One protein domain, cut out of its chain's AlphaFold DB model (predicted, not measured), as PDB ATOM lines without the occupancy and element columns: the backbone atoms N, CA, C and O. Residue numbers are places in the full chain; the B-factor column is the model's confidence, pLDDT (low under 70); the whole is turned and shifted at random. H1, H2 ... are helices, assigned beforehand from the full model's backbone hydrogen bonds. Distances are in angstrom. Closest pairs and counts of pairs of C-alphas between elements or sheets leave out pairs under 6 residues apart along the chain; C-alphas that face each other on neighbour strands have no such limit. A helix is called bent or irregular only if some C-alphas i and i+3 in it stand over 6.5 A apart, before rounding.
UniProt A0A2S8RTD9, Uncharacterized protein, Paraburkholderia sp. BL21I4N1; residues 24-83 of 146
ATOM      1  N   GLU A  24      -2.369  60.886  41.906       73.06
ATOM      2  CA  GLU A  24      -2.359  61.683  40.682       73.06
ATOM      3  C   GLU A  24      -3.441  62.774  40.645       73.06
ATOM      4  O   GLU A  24      -3.132  63.908  40.272       73.06
ATOM      5  N   SER A  25      -4.687  62.483  41.044       75.31
ATOM      6  CA  SER A  25      -5.762  63.485  41.055       75.31
ATOM      7  C   SER A  25      -5.511  64.571  42.104       75.31
ATOM      8  O   SER A  25      -5.690  65.758  41.811       75.31
ATOM      9  N   LEU A  26      -5.003  64.195  43.283       82.12
ATOM     10  CA  LEU A  26      -4.624  65.137  44.341       82.12
ATOM     11  C   LEU A  26      -3.475  66.049  43.897       82.12
ATOM     12  O   LEU A  26      -3.566  67.271  44.035       82.12
ATOM     13  N   LEU A  27      -2.430  65.480  43.289       83.00
ATOM     14  CA  LEU A  27      -1.309  66.248  42.738       83.00
ATOM     15  C   LEU A  27      -1.751  67.174  41.603       83.00
ATOM     16  O   LEU A  27      -1.291  68.312  41.513       83.00
ATOM     17  N   ALA A  28      -2.648  66.718  40.726       78.56
ATOM     18  CA  ALA A  28      -3.193  67.551  39.659       78.56
ATOM     19  C   ALA A  28      -3.982  68.747  40.221       78.56
ATOM     20  O   ALA A  28      -3.856  69.866  39.710       78.56
ATOM     21  N   GLY A  29      -4.755  68.528  41.288       81.38
ATOM     22  CA  GLY A  29      -5.461  69.578  42.019       81.38
ATOM     23  C   GLY A  29      -4.506  70.602  42.637       81.38
ATOM     24  O   GLY A  29      -4.630  71.799  42.367       81.38
ATOM     25  N   GLU A  30      -3.509  70.137  43.391       86.25
ATOM     26  CA  GLU A  30      -2.480  70.986  44.005       86.25
ATOM     27  C   GLU A  30      -1.763  71.845  42.953       86.25
ATOM     28  O   GLU A  30      -1.650  73.064  43.090       86.25
ATOM     29  N   ARG A  31      -1.343  71.231  41.843       85.62
ATOM     30  CA  ARG A  31      -0.627  71.924  40.764       85.62
ATOM     31  C   ARG A  31      -1.460  73.000  40.104       85.62
ATOM     32  O   ARG A  31      -0.925  74.054  39.771       85.62
ATOM     33  N   ARG A  32      -2.758  72.763  39.919       83.44
ATOM     34  CA  ARG A  32      -3.668  73.769  39.362       83.44
ATOM     35  C   ARG A  32      -3.749  74.996  40.270       83.44
ATOM     36  O   ARG A  32      -3.733  76.125  39.776       83.44
ATOM     37  N   ILE A  33      -3.781  74.784  41.585       87.25
ATOM     38  CA  ILE A  33      -3.764  75.865  42.575       87.25
ATOM     39  C   ILE A  33      -2.413  76.587  42.540       87.25
ATOM     40  O   ILE A  33      -2.386  77.810  42.411       87.25
ATOM     41  N   ALA A  34      -1.298  75.853  42.561       85.12
ATOM     42  CA  ALA A  34       0.045  76.429  42.507       85.12
ATOM     43  C   ALA A  34       0.278  77.271  41.238       85.12
ATOM     44  O   ALA A  34       0.806  78.377  41.321       85.12
ATOM     45  N   LEU A  35      -0.174  76.795  40.073       84.38
ATOM     46  CA  LEU A  35      -0.148  77.532  38.803       84.38
ATOM     47  C   LEU A  35      -0.964  78.827  38.863       84.38
ATOM     48  O   LEU A  35      -0.516  79.875  38.393       84.38
ATOM     49  N   SER A  36      -2.157  78.761  39.453       86.19
ATOM     50  CA  SER A  36      -3.021  79.932  39.621       86.19
ATOM     51  C   SER A  36      -2.351  80.974  40.519       86.19
ATOM     52  O   SER A  36      -2.278  82.146  40.158       86.19
ATOM     53  N   LEU A  37      -1.775  80.538  41.645       86.00
ATOM     54  CA  LEU A  37      -1.033  81.404  42.561       86.00
ATOM     55  C   LEU A  37       0.208  82.008  41.901       86.00
ATOM     56  O   LEU A  37       0.443  83.206  42.040       86.00
ATOM     57  N   TRP A  38       0.967  81.215  41.141       85.06
ATOM     58  CA  TRP A  38       2.105  81.713  40.372       85.06
ATOM     59  C   TRP A  38       1.691  82.827  39.410       85.06
ATOM     60  O   TRP A  38       2.336  83.870  39.362       85.06
ATOM     61  N   THR A  39       0.595  82.621  38.680       85.75
ATOM     62  CA  THR A  39       0.077  83.588  37.706       85.75
ATOM     63  C   THR A  39      -0.306  84.895  38.397       85.75
ATOM     64  O   THR A  39       0.144  85.960  37.985       85.75
ATOM     65  N   ILE A  40      -1.050  84.816  39.505       88.12
ATOM     66  CA  ILE A  40      -1.439  85.988  40.301       88.12
ATOM     67  C   ILE A  40      -0.201  86.741  40.804       88.12
ATOM     68  O   ILE A  40      -0.100  87.951  40.622       88.12
ATOM     69  N   LEU A  41       0.767  86.038  41.397       85.06
ATOM     70  CA  LEU A  41       1.991  86.656  41.914       85.06
ATOM     71  C   LEU A  41       2.829  87.292  40.803       85.06
ATOM     72  O   LEU A  41       3.413  88.357  41.006       85.06
ATOM     73  N   HIS A  42       2.891  86.658  39.633       84.19
ATOM     74  CA  HIS A  42       3.605  87.193  38.483       84.19
ATOM     75  C   HIS A  42       2.965  88.491  37.978       84.19
ATOM     76  O   HIS A  42       3.677  89.480  37.803       84.19
ATOM     77  N   GLU A  43       1.639  88.531  37.837       88.88
ATOM     78  CA  GLU A  43       0.903  89.746  37.463       88.88
ATOM     79  C   GLU A  43       1.083  90.856  38.507       88.88
ATOM     80  O   GLU A  43       1.468  91.980  38.178       88.88
ATOM     81  N   MET A  44       0.922  90.536  39.797       87.94
ATOM     82  CA  MET A  44       1.161  91.492  40.885       87.94
ATOM     83  C   MET A  44       2.581  92.060  40.843       87.94
ATOM     84  O   MET A  44       2.783  93.248  41.095       87.94
ATOM     85  N   ARG A  45       3.577  91.242  40.495       84.94
ATOM     86  CA  ARG A  45       4.960  91.693  40.327       84.94
ATOM     87  C   ARG A  45       5.102  92.680  39.176       84.94
ATOM     88  O   ARG A  45       5.735  93.719  39.360       84.94
ATOM     89  N   LEU A  46       4.535  92.369  38.008       86.06
ATOM     90  CA  LEU A  46       4.575  93.250  36.836       86.06
ATOM     91  C   LEU A  46       3.930  94.608  37.142       86.06
ATOM     92  O   LEU A  46       4.454  95.647  36.739       86.06
ATOM     93  N   HIS A  47       2.867  94.607  37.945       91.06
ATOM     94  CA  HIS A  47       2.179  95.812  38.400       91.06
ATOM     95  C   HIS A  47       2.780  96.469  39.654       91.06
ATOM     96  O   HIS A  47       2.256  97.487  40.105       91.06
ATOM     97  N   LYS A  48       3.877  95.939  40.218       86.88
ATOM     98  CA  LYS A  48       4.494  96.412  41.479       86.88
ATOM     99  C   LYS A  48       3.514  96.460  42.663       86.88
ATOM    100  O   LYS A  48       3.619  97.315  43.533       86.88
ATOM    101  N   GLN A  49       2.565  95.528  42.690       92.25
ATOM    102  CA  GLN A  49       1.546  95.364  43.731       92.25
ATOM    103  C   GLN A  49       1.905  94.265  44.740       92.25
ATOM    104  O   GLN A  49       1.073  93.871  45.555       92.25
ATOM    105  N   LEU A  50       3.127  93.729  44.683       87.25
ATOM    106  CA  LEU A  50       3.589  92.768  45.676       87.25
ATOM    107  C   LEU A  50       3.740  93.444  47.049       87.25
ATOM    108  O   LEU A  50       4.248  94.562  47.115       87.25
ATOM    109  N   PRO A  51       3.358  92.767  48.147       87.75
ATOM    110  CA  PRO A  51       3.590  93.277  49.492       87.75
ATOM    111  C   PRO A  51       5.072  93.555  49.768       87.75
ATOM    112  O   PRO A  51       5.946  92.797  49.343       87.75
ATOM    113  N   ASP A  52       5.360  94.580  50.571       83.94
ATOM    114  CA  ASP A  52       6.734  95.001  50.886       83.94
ATOM    115  C   ASP A  52       7.601  93.883  51.473       83.94
ATOM    116  O   ASP A  52       8.799  93.817  51.209       83.94
ATOM    117  N   TRP A  53       7.018  92.991  52.276       84.56
ATOM    118  CA  TRP A  53       7.752  91.861  52.848       84.56
ATOM    119  C   TRP A  53       8.179  90.844  51.780       84.56
ATOM    120  O   TRP A  53       9.234  90.237  51.926       84.56
ATOM    121  N   VAL A  54       7.415  90.705  50.689       83.12
ATOM    122  CA  VAL A  54       7.756  89.854  49.537       83.12
ATOM    123  C   VAL A  54       8.870  90.499  48.723       83.12
ATOM    124  O   VAL A  54       9.809  89.825  48.318       83.12
ATOM    125  N   MET A  55       8.804  91.816  48.529       77.69
ATOM    126  CA  MET A  55       9.856  92.577  47.843       77.69
ATOM    127  C   MET A  55      11.192  92.561  48.600       77.69
ATOM    128  O   MET A  55      12.239  92.760  47.993       77.69
ATOM    129  N   LYS A  56      11.151  92.327  49.918       81.88
ATOM    130  CA  LYS A  56      12.316  92.180  50.800       81.88
ATOM    131  C   LYS A  56      12.822  90.740  50.921       81.88
ATOM    132  O   LYS A  56      13.840  90.536  51.573       81.88
ATOM    133  N   MET A  57      12.124  89.750  50.358       78.62
ATOM    134  CA  MET A  57      12.657  88.390  50.306       78.62
ATOM    135  C   MET A  57      13.864  88.354  49.374       78.62
ATOM    136  O   MET A  57      13.832  88.905  48.274       78.62
ATOM    137  N   ASP A  58      14.924  87.680  49.815       59.25
ATOM    138  CA  ASP A  58      16.128  87.537  49.014       59.25
ATOM    139  C   ASP A  58      15.843  86.719  47.748       59.25
ATOM    140  O   ASP A  58      15.390  85.572  47.789       59.25
ATOM    141  N   GLY A  59      16.154  87.318  46.600       65.75
ATOM    142  CA  GLY A  59      16.076  86.679  45.294       65.75
ATOM    143  C   GLY A  59      14.919  87.163  44.411       65.75
ATOM    144  O   GLY A  59      14.039  87.912  44.829       65.75
ATOM    145  N   PRO A  60      14.924  86.769  43.128       65.69
ATOM    146  CA  PRO A  60      13.988  87.290  42.145       65.69
ATOM    147  C   PRO A  60      12.622  86.598  42.273       65.69
ATOM    148  O   PRO A  60      12.341  85.639  41.550       65.69
ATOM    149  N   VAL A  61      11.777  87.088  43.187       70.62
ATOM    150  CA  VAL A  61      10.403  86.595  43.396       70.62
ATOM    151  C   VAL A  61       9.594  86.670  42.097       70.62
ATOM    152  O   VAL A  61       9.660  87.664  41.367       70.62
ATOM    153  N   GLY A  62       8.854  85.607  41.769       66.50
ATOM    154  CA  GLY A  62       7.972  85.562  40.596       66.50
ATOM    155  C   GLY A  62       8.712  85.625  39.254       66.50
ATOM    156  O   GLY A  62       8.136  86.024  38.241       66.50
ATOM    157  N   SER A  63      10.013  85.312  39.239       73.62
ATOM    158  CA  SER A  63      10.843  85.339  38.030       73.62
ATOM    159  C   SER A  63      10.793  84.045  37.229       73.62
ATOM    160  O   SER A  63      10.557  82.969  37.770       73.62
ATOM    161  N   HIS A  64      11.120  84.134  35.938       72.75
ATOM    162  CA  HIS A  64      11.268  82.950  35.088       72.75
ATOM    163  C   HIS A  64      12.287  81.944  35.647       72.75
ATOM    164  O   HIS A  64      12.064  80.747  35.559       72.75
ATOM    165  N   ALA A  65      13.345  82.403  36.324       74.06
ATOM    166  CA  ALA A  65      14.308  81.504  36.958       74.06
ATOM    167  C   ALA A  65      13.695  80.683  38.110       74.06
ATOM    168  O   ALA A  65      13.998  79.500  38.252       74.06
ATOM    169  N   GLN A  66      12.828  81.285  38.931       76.00
ATOM    170  CA  GLN A  66      12.101  80.553  39.974       76.00
ATOM    171  C   GLN A  66      11.059  79.601  39.379       76.00
ATOM    172  O   GLN A  66      10.889  78.497  39.892       76.00
ATOM    173  N   TRP A  67      10.420  79.997  38.274       79.44
ATOM    174  CA  TRP A  67       9.528  79.118  37.523       79.44
ATOM    175  C   TRP A  67      10.252  77.868  37.021       79.44
ATOM    176  O   TRP A  67       9.777  76.757  37.233       79.44
ATOM    177  N   ASP A  68      11.433  78.033  36.425       77.75
ATOM    178  CA  ASP A  68      12.227  76.914  35.915       77.75
ATOM    179  C   ASP A  68      12.623  75.936  37.030       77.75
ATOM    180  O   ASP A  68      12.630  74.720  36.826       77.75
ATOM    181  N   ILE A  69      12.936  76.453  38.225       80.50
ATOM    182  CA  ILE A  69      13.223  75.627  39.404       80.50
ATOM    183  C   ILE A  69      11.970  74.856  39.828       80.50
ATOM    184  O   ILE A  69      12.051  73.641  40.018       80.50
ATOM    185  N   LEU A  70      10.825  75.534  39.946       82.06
ATOM    186  CA  LEU A  70       9.558  74.913  40.330       82.06
ATOM    187  C   LEU A  70       9.143  73.825  39.332       82.06
ATOM    188  O   LEU A  70       8.802  72.719  39.746       82.06
ATOM    189  N   ASP A  71       9.229  74.094  38.027       80.50
ATOM    190  CA  ASP A  71       8.902  73.113  36.990       80.50
ATOM    191  C   ASP A  71       9.897  71.944  36.975       80.50
ATOM    192  O   ASP A  71       9.506  70.800  36.755       80.50
ATOM    193  N   ASN A  72      11.181  72.176  37.264       78.81
ATOM    194  CA  ASN A  72      12.149  71.089  37.415       78.81
ATOM    195  C   ASN A  72      11.828  70.194  38.624       78.81
ATOM    196  O   ASN A  72      11.848  68.971  38.504       78.81
ATOM    197  N   ILE A  73      11.507  70.786  39.779       81.69
ATOM    198  CA  ILE A  73      11.112  70.033  40.978       81.69
ATOM    199  C   ILE A  73       9.837  69.239  40.695       81.69
ATOM    200  O   ILE A  73       9.825  68.032  40.921       81.69
ATOM    201  N   ARG A  74       8.816  69.882  40.113       82.62
ATOM    202  CA  ARG A  74       7.568  69.226  39.698       82.62
ATOM    203  C   ARG A  74       7.850  67.984  38.857       82.62
ATOM    204  O   ARG A  74       7.324  66.921  39.160       82.62
ATOM    205  N   ARG A  75       8.719  68.102  37.850       74.31
ATOM    206  CA  ARG A  75       9.068  66.986  36.959       74.31
ATOM    207  C   ARG A  75       9.835  65.875  37.662       74.31
ATOM    208  O   ARG A  75       9.576  64.709  37.394       74.31
ATOM    209  N   LYS A  76      10.743  66.203  38.584       77.38
ATOM    210  CA  LYS A  76      11.408  65.186  39.416       77.38
ATOM    211  C   LYS A  76      10.406  64.435  40.289       77.38
ATOM    212  O   LYS A  76      10.503  63.218  40.401       77.38
ATOM    213  N   THR A  77       9.443  65.147  40.872       78.12
ATOM    214  CA  THR A  77       8.360  64.554  41.661       78.12
ATOM    215  C   THR A  77       7.452  63.679  40.800       78.12
ATOM    216  O   THR A  77       7.105  62.588  41.232       78.12
ATOM    217  N   ASP A  78       7.124  64.108  39.577       75.50
ATOM    218  CA  ASP A  78       6.379  63.293  38.610       75.50
ATOM    219  C   ASP A  78       7.082  61.965  38.346       75.50
ATOM    220  O   ASP A  78       6.510  60.912  38.610       75.50
ATOM    221  N   VAL A  79       8.352  62.011  37.936       71.62
ATOM    222  CA  VAL A  79       9.149  60.805  37.670       71.62
ATOM    223  C   VAL A  79       9.207  59.886  38.894       71.62
ATOM    224  O   VAL A  79       9.096  58.670  38.757       71.62
ATOM    225  N   ALA A  80       9.367  60.453  40.094       77.00
ATOM    226  CA  ALA A  80       9.469  59.681  41.328       77.00
ATOM    227  C   ALA A  80       8.148  59.015  41.752       77.00
ATOM    228  O   ALA A  80       8.187  57.928  42.324       77.00
ATOM    229  N   LEU A  81       7.000  59.659  41.510       73.50
ATOM    230  CA  LEU A  81       5.702  59.195  42.012       73.50
ATOM    231  C   LEU A  81       4.949  58.301  41.030       73.50
ATOM    232  O   LEU A  81       4.323  57.338  41.461       73.50
ATOM    233  N   SER A  82       4.998  58.597  39.733       64.31
ATOM    234  CA  SER A  82       4.258  57.833  38.721       64.31
ATOM    235  C   SER A  82       5.136  56.840  37.958       64.31
ATOM    236  O   SER A  82       4.629  56.039  37.176       64.31
ATOM    237  N   GLY A  83       6.465  56.899  38.129       61.94
ATOM    238  CA  GLY A  83       7.408  56.169  37.276       61.94
ATOM    239  C   GLY A  83       7.362  56.616  35.808       61.94
ATOM    240  O   GLY A  83       8.062  56.039  34.970       61.94
TER     241      GLY A  83
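AT A GLANCE: This is residues 24 to 83 of the 146 residues of an uncharacterized protein of Paraburkholderia sp. BL21I4N1 (UniProt A0A2S8RTD9). Two long helices, H1 and H3, run side by side in opposite ways with a gap between them, like the two arms of an open U. At one end the turn from H1 back to H3 is made by residues 47 to 63, which hold the very short helix H2. The printed part has 60 residues with three named helices, in the order H1, H2, H3 along the chain, and no named strand; the class is all helix, with 46 of the 60 printed residues in the helices. The whole is loose, with a radius of gyration of the C-alphas of 13.5 A, and its outline is a rod with spans of 40 by 20 by 16 A.

HOW THE PARTS SIT: H1, residues 24 to 46, and H3, residues 64 to 82, are close but not clearly touching, with 1 pair of C-alphas within 8 A. That closest pair is the C-alphas of Glu 24 and Ser 82, 7.9 A apart. Their lines stand at a shallow tilt of 1 degrees and they run opposite ways. Their centres are 13.3 A apart. H2, residues 52 to 55, is apart from H1 and apart from H3. In H1 and H3 every pair of O of residue i and N of residue i+4 is within hydrogen-bond range. H2 is too short for such a pair, and its 1 pair of O of residue i and N of residue i+3 is within range.

IN THESE COORDINATES: H1 begins at Glu 24, with its C-alpha at (-2.359, 61.683, 40.682), and ends at Leu 46, with its C-alpha at (4.575, 93.250, 36.836). It measures 32.5 A from first to last C-alpha and, with 23 residues, is the longest helix. H2 runs from Asp 52 to Met 55. H3 runs from His 64, with its C-alpha at (11.268, 82.950, 35.088), to Ser 82, with its C-alpha at (4.258, 57.833, 38.721), and measures 26.3 A. No helix is bent or irregular.

THE WHOLE: The two C-alphas farthest apart are those of Asp 52 and Gly 83, at 41.2 A, while the first and last printed C-alphas, Glu 24 and Gly 83, are 11.7 A apart. The printed part is residues 24 to 83 of a chain of 146 residues and has no cut. The link from H1 to H2, with 5 residues, is tight, and the link from H2 to H3, with 8 residues, is short; no link is long. The mean pLDDT of the printed part is 79.8. The model's confidence is under 70 at residues 58 to 60, residue 62 and residues 82 to 83.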